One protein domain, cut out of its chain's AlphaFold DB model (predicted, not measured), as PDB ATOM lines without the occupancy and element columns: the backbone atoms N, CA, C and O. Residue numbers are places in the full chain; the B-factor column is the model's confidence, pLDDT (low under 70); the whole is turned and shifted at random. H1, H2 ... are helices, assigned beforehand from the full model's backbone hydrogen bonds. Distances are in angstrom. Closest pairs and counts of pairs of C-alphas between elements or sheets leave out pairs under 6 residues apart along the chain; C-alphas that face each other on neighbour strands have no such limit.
ATOM      1  N   LEU A   2      24.168 -38.463 -24.297       55.56
ATOM      2  CA  LEU A   2      22.740 -38.162 -24.531       55.56
ATOM      3  C   LEU A   2      21.848 -37.894 -23.287       55.56
ATOM      4  O   LEU A   2      21.107 -36.914 -23.313       55.56
ATOM      5  N   PRO A   3      21.912 -38.671 -22.185       66.69
ATOM      6  CA  PRO A   3      21.026 -38.447 -21.033       66.69
ATOM      7  C   PRO A   3      21.329 -37.150 -20.266       66.69
ATOM      8  O   PRO A   3      20.423 -36.548 -19.702       66.69
ATOM      9  N   ILE A   4      22.577 -36.672 -20.293       71.88
ATOM     10  CA  ILE A   4      22.988 -35.433 -19.611       71.88
ATOM     11  C   ILE A   4      22.374 -34.213 -20.314       71.88
ATOM     12  O   ILE A   4      21.874 -33.306 -19.658       71.88
ATOM     13  N   ILE A   5      22.339 -34.233 -21.651       73.56
ATOM     14  CA  ILE A   5      21.770 -33.151 -22.468       73.56
ATOM     15  C   ILE A   5      20.262 -33.017 -22.213       73.56
ATOM     16  O   ILE A   5      19.761 -31.906 -22.038       73.56
ATOM     17  N   ILE A   6      19.542 -34.140 -22.126       77.06
ATOM     18  CA  ILE A   6      18.095 -34.158 -21.853       77.06
ATOM     19  C   ILE A   6      17.796 -33.581 -20.461       77.06
ATOM     20  O   ILE A   6      16.902 -32.747 -20.320       77.06
ATOM     21  N   VAL A   7      18.576 -33.958 -19.442       75.69
ATOM     22  CA  VAL A   7      18.422 -33.431 -18.076       75.69
ATOM     23  C   VAL A   7      18.679 -31.921 -18.027       75.69
ATOM     24  O   VAL A   7      17.901 -31.190 -17.413       75.69
ATOM     25  N   SER A   8      19.704 -31.422 -18.725       76.31
ATOM     26  CA  SER A   8      19.971 -29.980 -18.804       76.31
ATOM     27  C   SER A   8      18.829 -29.196 -19.464       76.31
ATOM     28  O   SER A   8      18.480 -28.120 -18.981       76.31
ATOM     29  N   ILE A   9      18.199 -29.733 -20.514       81.25
ATOM     30  CA  ILE A   9      17.055 -29.088 -21.186       81.25
ATOM     31  C   ILE A   9      15.840 -28.993 -20.247       81.25
ATOM     32  O   ILE A   9      15.184 -27.951 -20.188       81.25
ATOM     33  N   ILE A  10      15.564 -30.048 -19.473       82.94
ATOM     34  CA  ILE A  10      14.450 -30.073 -18.511       82.94
ATOM     35  C   ILE A  10      14.648 -29.020 -17.409       82.94
ATOM     36  O   ILE A  10      13.707 -28.303 -17.068       82.94
ATOM     37  N   ILE A  11      15.870 -28.874 -16.889       80.31
ATOM     38  CA  ILE A  11      16.191 -27.870 -15.861       80.31
ATOM     39  C   ILE A  11      15.955 -26.446 -16.390       80.31
ATOM     40  O   ILE A  11      15.342 -25.629 -15.705       80.31
ATOM     41  N   VAL A  12      16.378 -26.151 -17.623       80.56
ATOM     42  CA  VAL A  12      16.163 -24.831 -18.247       80.56
ATOM     43  C   VAL A  12      14.669 -24.534 -18.431       80.56
ATOM     44  O   VAL A  12      14.221 -23.422 -18.142       80.56
ATOM     45  N   LEU A  13      13.877 -25.527 -18.848       81.12
ATOM     46  CA  LEU A  13      12.424 -25.396 -18.979       81.12
ATOM     47  C   LEU A  13      11.753 -25.072 -17.640       81.12
ATOM     48  O   LEU A  13      10.968 -24.123 -17.572       81.12
ATOM     49  N   LEU A  14      12.110 -25.794 -16.574       78.56
ATOM     50  CA  LEU A  14      11.581 -25.562 -15.228       78.56
ATOM     51  C   LEU A  14      11.920 -24.160 -14.714       78.56
ATOM     52  O   LEU A  14      11.031 -23.457 -14.233       78.56
ATOM     53  N   ILE A  15      13.168 -23.710 -14.883       76.88
ATOM     54  CA  ILE A  15      13.592 -22.354 -14.501       76.88
ATOM     55  C   ILE A  15      12.794 -21.299 -15.281       76.88
ATOM     56  O   ILE A  15      12.349 -20.309 -14.698       76.88
ATOM     57  N   SER A  16      12.550 -21.517 -16.577       71.88
ATOM     58  CA  SER A  16      11.767 -20.587 -17.401       71.88
ATOM     59  C   SER A  16      10.308 -20.472 -16.940       71.88
ATOM     60  O   SER A  16       9.776 -19.362 -16.860       71.88
ATOM     61  N   MET A  17       9.672 -21.591 -16.570       71.56
ATOM     62  CA  MET A  17       8.307 -21.599 -16.034       71.56
ATOM     63  C   MET A  17       8.252 -20.913 -14.669       71.56
ATOM     64  O   MET A  17       7.333 -20.134 -14.415       71.56
ATOM     65  N   PHE A  18       9.265 -21.130 -13.828       69.81
ATOM     66  CA  PHE A  18       9.361 -20.503 -12.512       69.81
ATOM     67  C   PHE A  18       9.539 -18.984 -12.613       69.81
ATOM     68  O   PHE A  18       8.826 -18.227 -11.958       69.81
ATOM     69  N   LEU A  19      10.427 -18.522 -13.500       71.94
ATOM     70  CA  LEU A  19      10.615 -17.098 -13.791       71.94
ATOM     71  C   LEU A  19       9.325 -16.476 -14.323       71.94
ATOM     72  O   LEU A  19       8.912 -15.417 -13.856       71.94
ATOM     73  N   LYS A  20       8.650 -17.141 -15.267       67.94
ATOM     74  CA  LYS A  20       7.391 -16.652 -15.836       67.94
ATOM     75  C   LYS A  20       6.301 -16.525 -14.767       67.94
ATOM     76  O   LYS A  20       5.635 -15.493 -14.724       67.94
ATOM     77  N   GLY A  21       6.179 -17.510 -13.874       66.19
ATOM     78  CA  GLY A  21       5.279 -17.453 -12.717       66.19
ATOM     79  C   GLY A  21       5.630 -16.319 -11.750       66.19
ATOM     80  O   GLY A  21       4.753 -15.563 -11.340       66.19
ATOM     81  N   TYR A  22       6.919 -16.120 -11.464       70.19
ATOM     82  CA  TYR A  22       7.399 -15.030 -10.611       70.19
ATOM     83  C   TYR A  22       7.091 -13.642 -11.195       70.19
ATOM     84  O   TYR A  22       6.593 -12.761 -10.494       70.19
ATOM     85  N   PHE A  23       7.338 -13.435 -12.493       69.38
ATOM     86  CA  PHE A  23       7.004 -12.176 -13.165       69.38
ATOM     87  C   PHE A  23       5.497 -11.931 -13.223       69.38
ATOM     88  O   PHE A  23       5.063 -10.790 -13.056       69.38
ATOM     89  N   TYR A  24       4.707 -12.979 -13.452       69.12
ATOM     90  CA  TYR A  24       3.252 -12.887 -13.468       69.12
ATOM     91  C   TYR A  24       2.712 -12.481 -12.090       69.12
ATOM     92  O   TYR A  24       2.000 -11.485 -11.982       69.12
ATOM     93  N   SER A  25       3.188 -13.142 -11.032       67.56
ATOM     94  CA  SER A  25       2.859 -12.812  -9.642       67.56
ATOM     95  C   SER A  25       3.249 -11.373  -9.274       67.56
ATOM     96  O   SER A  25       2.450 -10.641  -8.692       67.56
ATOM     97  N   LYS A  26       4.430 -10.896  -9.700       71.56
ATOM     98  CA  LYS A  26       4.843  -9.494  -9.494       71.56
ATOM     99  C   LYS A  26       3.936  -8.490 -10.202       71.56
ATOM    100  O   LYS A  26       3.652  -7.427  -9.650       71.56
ATOM    101  N   LYS A  27       3.499  -8.794 -11.428       75.50
ATOM    102  CA  LYS A  27       2.578  -7.928 -12.182       75.50
ATOM    103  C   LYS A  27       1.197  -7.887 -11.534       75.50
ATOM    104  O   LYS A  27       0.626  -6.805 -11.433       75.50
ATOM    105  N   GLU A  28       0.687  -9.022 -11.064       76.69
ATOM    106  CA  GLU A  28      -0.588  -9.084 -10.345       76.69
ATOM    107  C   GLU A  28      -0.536  -8.350  -9.007       76.69
ATOM    108  O   GLU A  28      -1.430  -7.556  -8.726       76.69
ATOM    109  N   ALA A  29       0.530  -8.524  -8.223       75.31
ATOM    110  CA  ALA A  29       0.721  -7.797  -6.970       75.31
ATOM    111  C   ALA A  29       0.756  -6.278  -7.196       75.31
ATOM    112  O   ALA A  29       0.072  -5.529  -6.502       75.31
ATOM    113  N   LYS A  30       1.477  -5.822  -8.230       78.19
ATOM    114  CA  LYS A  30       1.520  -4.400  -8.598       78.19
ATOM    115  C   LYS A  30       0.154  -3.885  -9.063       78.19
ATOM    116  O   LYS A  30      -0.215  -2.762  -8.739       78.19
ATOM    117  N   LYS A  31      -0.613  -4.696  -9.798       82.81
ATOM    118  CA  LYS A  31      -1.977  -4.345 -10.224       82.81
ATOM    119  C   LYS A  31      -2.925  -4.213  -9.026       82.81
ATOM    120  O   LYS A  31      -3.664  -3.237  -8.956       82.81
ATOM    121  N   LYS A  32      -2.871  -5.158  -8.081       82.62
ATOM    122  CA  LYS A  32      -3.632  -5.111  -6.822       82.62
ATOM    123  C   LYS A  32      -3.298  -3.857  -6.012       82.62
ATOM    124  O   LYS A  32      -4.204  -3.169  -5.564       82.62
ATOM    125  N   GLU A  33      -2.016  -3.509  -5.904       83.06
ATOM    126  CA  GLU A  33      -1.576  -2.301  -5.198       83.06
ATOM    127  C   GLU A  33      -2.103  -1.009  -5.840       83.06
ATOM    128  O   GLU A  33      -2.596  -0.133  -5.133       83.06
ATOM    129  N   VAL A  34      -2.031  -0.884  -7.169       84.50
ATOM    130  CA  VAL A  34      -2.553   0.299  -7.876       84.50
ATOM    131  C   VAL A  34      -4.063   0.432  -7.675       84.50
ATOM    132  O   VAL A  34      -4.541   1.524  -7.371       84.50
ATOM    133  N   ASN A  35      -4.805  -0.673  -7.783       87.44
ATOM    134  CA  ASN A  35      -6.250  -0.676  -7.556       87.44
ATOM    135  C   ASN A  35      -6.601  -0.294  -6.112       87.44
ATOM    136  O   ASN A  35      -7.477   0.541  -5.906       87.44
ATOM    137  N   PHE A  36      -5.886  -0.848  -5.130       89.44
ATOM    138  CA  PHE A  36      -6.041  -0.494  -3.721       89.44
ATOM    139  C   PHE A  36      -5.822   1.006  -3.490       89.44
ATOM    140  O   PHE A  36      -6.662   1.652  -2.872       89.44
ATOM    141  N   ARG A  37      -4.732   1.583  -4.019       85.81
ATOM    142  CA  ARG A  37      -4.427   3.015  -3.850       85.81
ATOM    143  C   ARG A  37      -5.458   3.914  -4.529       85.81
ATOM    144  O   ARG A  37      -5.844   4.926  -3.957       85.81
ATOM    145  N   SER A  38      -5.926   3.535  -5.716       86.50
ATOM    146  CA  SER A  38      -6.968   4.281  -6.426       86.50
ATOM    147  C   SER A  38      -8.292   4.278  -5.661       86.50
ATOM    148  O   SER A  38      -8.945   5.313  -5.573       86.50
ATOM    149  N   GLU A  39      -8.694   3.131  -5.111       87.19
ATOM    150  CA  GLU A  39      -9.944   3.009  -4.354       87.19
ATOM    151  C   GLU A  39      -9.836   3.700  -2.984       87.19
ATOM    152  O   GLU A  39     -10.770   4.370  -2.552       87.19
ATOM    153  N   LEU A  40      -8.663   3.628  -2.348       87.88
ATOM    154  CA  LEU A  40      -8.344   4.366  -1.128       87.88
ATOM    155  C   LEU A  40      -8.486   5.879  -1.333       87.88
ATOM    156  O   LEU A  40      -9.139   6.540  -0.532       87.88
ATOM    157  N   LEU A  41      -7.904   6.426  -2.404       87.12
ATOM    158  CA  LEU A  41      -8.013   7.852  -2.716       87.12
ATOM    159  C   LEU A  41      -9.459   8.277  -2.951       87.12
ATOM    160  O   LEU A  41      -9.869   9.296  -2.412       87.12
ATOM    161  N   ALA A  42     -10.240   7.482  -3.685       85.62
ATOM    162  CA  ALA A  42     -11.653   7.777  -3.912       85.62
ATOM    163  C   ALA A  42     -12.448   7.840  -2.594       85.62
ATOM    164  O   ALA A  42     -13.295   8.714  -2.419       85.62
ATOM    165  N   ILE A  43     -12.150   6.949  -1.641       84.81
ATOM    166  CA  ILE A  43     -12.773   6.966  -0.312       84.81
ATOM    167  C   ILE A  43     -12.349   8.211   0.473       84.81
ATOM    168  O   ILE A  43     -13.199   8.858   1.081       84.81
ATOM    169  N   ILE A  44     -11.067   8.572   0.472       82.94
ATOM    170  CA  ILE A  44     -10.588   9.739   1.228       82.94
ATOM    171  C   ILE A  44     -11.114  11.045   0.613       82.94
ATOM    172  O   ILE A  44     -11.484  11.945   1.357       82.94
ATOM    173  N   ASP A  45     -11.206  11.141  -0.714       82.38
ATOM    174  CA  ASP A  45     -11.724  12.319  -1.427       82.38
ATOM    175  C   ASP A  45     -13.232  12.493  -1.187       82.38
ATOM    176  O   ASP A  45     -13.736  13.596  -1.006       82.38
ATOM    177  N   SER A  46     -13.965  11.381  -1.059       77.25
ATOM    178  CA  SER A  46     -15.380  11.426  -0.676       77.25
ATOM    179  C   SER A  46     -15.622  11.859   0.778       77.25
ATOM    180  O   SER A  46     -16.709  12.337   1.094       77.25
ATOM    181  N   ASN A  47     -14.627  11.692   1.660       68.19
ATOM    182  CA  ASN A  47     -14.743  11.955   3.100       68.19
ATOM    183  C   ASN A  47     -13.982  13.210   3.565       68.19
ATOM    184  O   ASN A  47     -14.202  13.673   4.683       68.19
ATOM    185  N   SER A  48     -13.087  13.764   2.747       65.38
ATOM    186  CA  SER A  48     -12.229  14.894   3.105       65.38
ATOM    187  C   SER A  48     -11.914  15.749   1.877       65.38
ATOM    188  O   SER A  48     -11.837  15.239   0.765       65.38
ATOM    189  N   LEU A  49     -11.681  17.050   2.085       67.75
ATOM    190  CA  LEU A  49     -11.110  17.935   1.064       67.75
ATOM    191  C   LEU A  49      -9.632  17.574   0.869       67.75
ATOM    192  O   LEU A  49      -8.736  18.172   1.467       67.75
ATOM    193  N   LEU A  50      -9.400  16.539   0.072       75.12
ATOM    194  CA  LEU A  50      -8.089  15.977  -0.196       75.12
ATOM    195  C   LEU A  50      -7.334  16.925  -1.140       75.12
ATOM    196  O   LEU A  50      -7.788  17.216  -2.245       75.12
ATOM    197  N   THR A  51      -6.184  17.449  -0.713       79.62
ATOM    198  CA  THR A  51      -5.345  18.280  -1.588       79.62
ATOM    199  C   THR A  51      -4.537  17.412  -2.553       79.62
ATOM    200  O   THR A  51      -4.169  16.277  -2.241       79.62
ATOM    201  N   GLU A  52      -4.212  17.957  -3.727       79.25
ATOM    202  CA  GLU A  52      -3.433  17.260  -4.764       79.25
ATOM    203  C   GLU A  52      -2.058  16.784  -4.246       79.25
ATOM    204  O   GLU A  52      -1.588  15.695  -4.596       79.25
ATOM    205  N   ASP A  53      -1.461  17.537  -3.318       82.62
ATOM    206  CA  ASP A  53      -0.217  17.176  -2.632       82.62
ATOM    207  C   ASP A  53      -0.368  15.913  -1.771       82.62
ATOM    208  O   ASP A  53       0.475  15.014  -1.827       82.62
ATOM    209  N   ILE A  54      -1.460  15.802  -1.006       82.06
ATOM    210  CA  ILE A  54      -1.734  14.633  -0.156       82.06
ATOM    211  C   ILE A  54      -2.064  13.419  -1.030       82.06
ATOM    212  O   ILE A  54      -1.572  12.323  -0.755       82.06
ATOM    213  N   ALA A  55      -2.822  13.600  -2.118       82.38
ATOM    214  CA  ALA A  55      -3.104  12.527  -3.072       82.38
ATOM    215  C   ALA A  55      -1.807  11.961  -3.670       82.38
ATOM    216  O   ALA A  55      -1.575  10.748  -3.684       82.38
ATOM    217  N   THR A  56      -0.922  12.857  -4.108       83.94
ATOM    218  CA  THR A  56       0.386  12.506  -4.670       83.94
ATOM    219  C   THR A  56       1.269  11.820  -3.633       83.94
ATOM    220  O   THR A  56       1.958  10.841  -3.941       83.94
ATOM    221  N   TYR A  57       1.225  12.280  -2.383       85.19
ATOM    222  CA  TYR A  57       1.954  11.656  -1.287       85.19
ATOM    223  C   TYR A  57       1.457  10.229  -1.023       85.19
ATOM    224  O   TYR A  57       2.264   9.300  -1.009       85.19
ATOM    225  N   ILE A  58       0.140  10.020  -0.931       84.75
ATOM    226  CA  ILE A  58      -0.485   8.699  -0.757       84.75
ATOM    227  C   ILE A  58      -0.097   7.741  -1.885       84.75
ATOM    228  O   ILE A  58       0.147   6.566  -1.621       84.75
ATOM    229  N   MET A  59       0.012   8.215  -3.128       83.06
ATOM    230  CA  MET A  59       0.422   7.380  -4.266       83.06
ATOM    231  C   MET A  59       1.884   6.939  -4.197       83.06
ATOM    232  O   MET A  59       2.205   5.822  -4.606       83.06
ATOM    233  N   ASN A  60       2.757   7.786  -3.656       84.81
ATOM    234  CA  ASN A  60       4.198   7.546  -3.621       84.81
ATOM    235  C   ASN A  60       4.686   6.930  -2.301       84.81
ATOM    236  O   ASN A  60       5.802   6.411  -2.231       84.81
ATOM    237  N   LEU A  61       3.866   6.955  -1.248       85.44
ATOM    238  CA  LEU A  61       4.259   6.465   0.066       85.44
ATOM    239  C   LEU A  61       4.352   4.928   0.084       85.44
ATOM    240  O   LEU A  61       3.460   4.249  -0.433       85.44
ATOM    241  N   PRO A  62       5.380   4.326   0.708       84.31
ATOM    242  CA  PRO A  62       5.438   2.880   0.890       84.31
ATOM    243  C   PRO A  62       4.222   2.362   1.673       84.31
ATOM    244  O   PRO A  62       3.881   2.924   2.711       84.31
ATOM    245  N   LEU A  63       3.629   1.242   1.243       78.31
ATOM    246  CA  LEU A  63       2.451   0.613   1.874       78.31
ATOM    247  C   LEU A  63       2.583   0.449   3.401       78.31
ATOM    248  O   LEU A  63       1.638   0.706   4.135       78.31
ATOM    249  N   LYS A  64       3.783   0.097   3.886       78.81
ATOM    250  CA  LYS A  64       4.080  -0.047   5.325       78.81
ATOM    251  C   LYS A  64       3.928   1.248   6.129       78.81
ATOM    252  O   LYS A  64       3.702   1.187   7.328       78.81
ATOM    253  N   ARG A  65       4.135   2.402   5.492       81.31
ATOM    254  CA  ARG A  65       4.007   3.730   6.113       81.31
ATOM    255  C   ARG A  65       2.660   4.377   5.816       81.31
ATOM    256  O   ARG A  65       2.273   5.304   6.512       81.31
ATOM    257  N   LEU A  66       1.956   3.875   4.806       84.25
ATOM    258  CA  LEU A  66       0.679   4.407   4.371       84.25
ATOM    259  C   LEU A  66      -0.392   4.306   5.454       84.25
ATOM    260  O   LEU A  66      -1.084   5.284   5.685       84.25
ATOM    261  N   SER A  67      -0.490   3.182   6.165       80.25
ATOM    262  CA  SER A  67      -1.460   3.042   7.260       80.25
ATOM    263  C   SER A  67      -1.250   4.074   8.371       80.25
ATOM    264  O   SER A  67      -2.213   4.690   8.806       80.25
ATOM    265  N   ILE A  68       0.006   4.300   8.770       83.25
ATOM    266  CA  ILE A  68       0.371   5.260   9.822       83.25
ATOM    267  C   ILE A  68       0.012   6.679   9.383       83.25
ATOM    268  O   ILE A  68      -0.662   7.390  10.112       83.25
ATOM    269  N   PHE A  69       0.394   7.063   8.161       86.06
ATOM    270  CA  PHE A  69       0.078   8.382   7.613       86.06
ATOM    271  C   PHE A  69      -1.434   8.641   7.561       86.06
ATOM    272  O   PHE A  69      -1.910   9.700   7.959       86.06
ATOM    273  N   LEU A  70      -2.205   7.664   7.085       84.94
ATOM    274  CA  LEU A  70      -3.659   7.779   6.998       84.94
ATOM    275  C   LEU A  70      -4.321   7.940   8.375       84.94
ATOM    276  O   LEU A  70      -5.309   8.664   8.490       84.94
ATOM    277  N   GLU A  71      -3.774   7.280   9.395       82.00
ATOM    278  CA  GLU A  71      -4.245   7.347  10.780       82.00
ATOM    279  C   GLU A  71      -3.867   8.678  11.447       82.00
ATOM    280  O   GLU A  71      -4.739   9.351  11.993       82.00
ATOM    281  N   GLU A  72      -2.607   9.114  11.322       84.31
ATOM    282  CA  GLU A  72      -2.110  10.398  11.844       84.31
ATOM    283  C   GLU A  72      -2.898  11.590  11.292       84.31
ATOM    284  O   GLU A  72      -3.214  12.531  12.020       84.31
ATOM    285  N   HIS A  73      -3.253  11.537  10.008       80.75
ATOM    286  CA  HIS A  73      -4.023  12.585   9.347       80.75
ATOM    287  C   HIS A  73      -5.541  12.372   9.424       80.75
ATOM    288  O   HIS A  73      -6.279  13.157   8.833       80.75
ATOM    289  N   THR A  74      -6.022  11.350  10.149       79.94
ATOM    290  CA  THR A  74      -7.455  10.998  10.272       79.94
ATOM    291  C   THR A  74      -8.201  10.968   8.929       79.94
ATOM    292  O   THR A  74      -9.387  11.275   8.840       79.94
ATOM    293  N   LEU A  75      -7.502  10.563   7.863       80.25
ATOM    294  CA  LEU A  75      -8.008  10.606   6.486       80.25
ATOM    295  C   LEU A  75      -9.016   9.492   6.195       80.25
ATOM    296  O   LEU A  75      -9.804   9.586   5.256       80.25
ATOM    297  N   ILE A  76      -8.975   8.413   6.973       82.00
ATOM    298  CA  ILE A  76      -9.862   7.263   6.822       82.00
ATOM    299  C   ILE A  76     -10.044   6.553   8.163       82.00
ATOM    300  O   ILE A  76      -9.117   6.460   8.969       82.00
ATOM    301  N   HIS A  77     -11.235   6.001   8.389       82.56
ATOM    302  CA  HIS A  77     -11.480   5.116   9.524       82.56
ATOM    303  C   HIS A  77     -10.703   3.801   9.386       82.56
ATOM    304  O   HIS A  77     -10.640   3.201   8.308       82.56
ATOM    305  N   GLN A  78     -10.152   3.324  10.504       78.75
ATOM    306  CA  GLN A  78      -9.320   2.120  10.550       78.75
ATOM    307  C   GLN A  78     -10.081   0.873  10.062       78.75
ATOM    308  O   GLN A  78      -9.527   0.081   9.302       78.75
ATOM    309  N   ASP A  79     -11.372   0.747  10.392       84.12
ATOM    310  CA  ASP A  79     -12.231  -0.341   9.901       84.12
ATOM    311  C   ASP A  79     -12.352  -0.351   8.373       84.12
ATOM    312  O   ASP A  79     -12.227  -1.401   7.738       84.12
ATOM    313  N   THR A  80     -12.542   0.822   7.760       84.69
ATOM    314  CA  THR A  80     -12.627   0.968   6.301       84.69
ATOM    315  C   THR A  80     -11.299   0.614   5.639       84.69
ATOM    316  O   THR A  80     -11.282  -0.092   4.631       84.69
ATOM    317  N   LEU A  81     -10.175   1.039   6.227       83.50
ATOM    318  CA  LEU A  81      -8.840   0.682   5.747       83.50
ATOM    319  C   LEU A  81      -8.607  -0.837   5.801       83.50
ATOM    320  O   LEU A  81      -8.110  -1.410   4.831       83.50
ATOM    321  N   ILE A  82      -8.997  -1.493   6.899       84.44
ATOM    322  CA  ILE A  82      -8.873  -2.948   7.070       84.44
ATOM    323  C   ILE A  82      -9.732  -3.687   6.037       84.44
ATOM    324  O   ILE A  82      -9.246  -4.616   5.393       84.44
ATOM    325  N   GLN A  83     -10.985  -3.271   5.824       85.62
ATOM    326  CA  GLN A  83     -11.856  -3.875   4.807       85.62
ATOM    327  C   GLN A  83     -11.273  -3.735   3.395       85.62
ATOM    328  O   GLN A  83     -11.289  -4.694   2.619       85.62
ATOM    329  N   LEU A  84     -10.710  -2.567   3.075       86.06
ATOM    330  CA  LEU A  84     -10.072  -2.317   1.786       86.06
ATOM    331  C   LEU A  84      -8.821  -3.186   1.598       86.06
ATOM    332  O   LEU A  84      -8.619  -3.758   0.529       86.06
ATOM    333  N   GLN A  85      -7.995  -3.330   2.638       84.31
ATOM    334  CA  GLN A  85      -6.819  -4.200   2.589       84.31
ATOM    335  C   GLN A  85      -7.207  -5.659   2.348       84.31
ATOM    336  O   GLN A  85      -6.642  -6.291   1.454       84.31
ATOM    337  N   LYS A  86      -8.210  -6.173   3.069       84.69
ATOM    338  CA  LYS A  86      -8.709  -7.538   2.862       84.69
ATOM    339  C   LYS A  86      -9.209  -7.750   1.437       84.69
ATOM    340  O   LYS A  86      -8.822  -8.711   0.793       84.69
ATOM    341  N   LYS A  87      -9.985  -6.808   0.894       85.88
ATOM    342  CA  LYS A  87     -10.548  -6.901  -0.463       85.88
ATOM    343  C   LYS A  87      -9.494  -7.061  -1.571       85.88
ATOM    344  O   LYS A  87      -9.779  -7.690  -2.588       85.88
ATOM    345  N   HIS A  88      -8.315  -6.452  -1.424       81.69
ATOM    346  CA  HIS A  88      -7.289  -6.449  -2.479       81.69
ATOM    347  C   HIS A  88      -6.157  -7.454  -2.245       81.69
ATOM    348  O   HIS A  88      -5.568  -7.943  -3.218       81.69
ATOM    349  N   PHE A  89      -5.837  -7.769  -0.988       79.19
ATOM    350  CA  PHE A  89      -4.659  -8.566  -0.632       79.19
ATOM    351  C   PHE A  89      -4.964  -9.954  -0.049       79.19
ATOM    352  O   PHE A  89      -4.071 -10.799  -0.130       79.19
ATOM    353  N   GLU A  90      -6.175 -10.208   0.460       73.12
ATOM    354  CA  GLU A  90      -6.676 -11.556   0.803       73.12
ATOM    355  C   GLU A  90      -7.473 -12.161  -0.368       73.12
ATOM    356  O   GLU A  90      -7.457 -13.405  -0.496       73.12
TER     357      GLU A  90
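This is residues 2 to 90 of the 90 residues of an uncharacterized protein of Paenibacillus terrae (UniProt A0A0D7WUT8). One long helix, H1, sticks out as a free arm over residues 2 to 28, and its later part joins three short helices in a small compact head. There H2 and H4 pack on H1, and H3 lies across from it. The printed part has 89 residues with four named helices, H1 to H4 in chain order: all helix. It is extended, spanning 70 by 24 by 18 A, radius of gyration of the C-alphas 20.3 A.

H1, residues 2 to 47, forms a helical hairpin with H2, residues 52 to 60; look at the closest C-alphas, Arg 37 and Met 59, 6.5 A apart. H3, residues 63 to 72, is near H1. H4, residues 78 to 89, touches H1, opposite ways at a shallow tilt of 29 degrees; C-alphas 32 and 88 are closest, 5.8 A. Each O i to N i+4 pair is within hydrogen-bond range in H1, H2 and H4, but 4 of 6 in H3.

Find C-alpha 2 at (22.740, -38.162, -24.531); H1 runs 68.4 A from there. H4 ends at C-alpha 89, (-4.659, -8.566, -0.632).

The printed part has no cut, its three links are tight, and pLDDT is under 70 at, among others, residues 47 to 49.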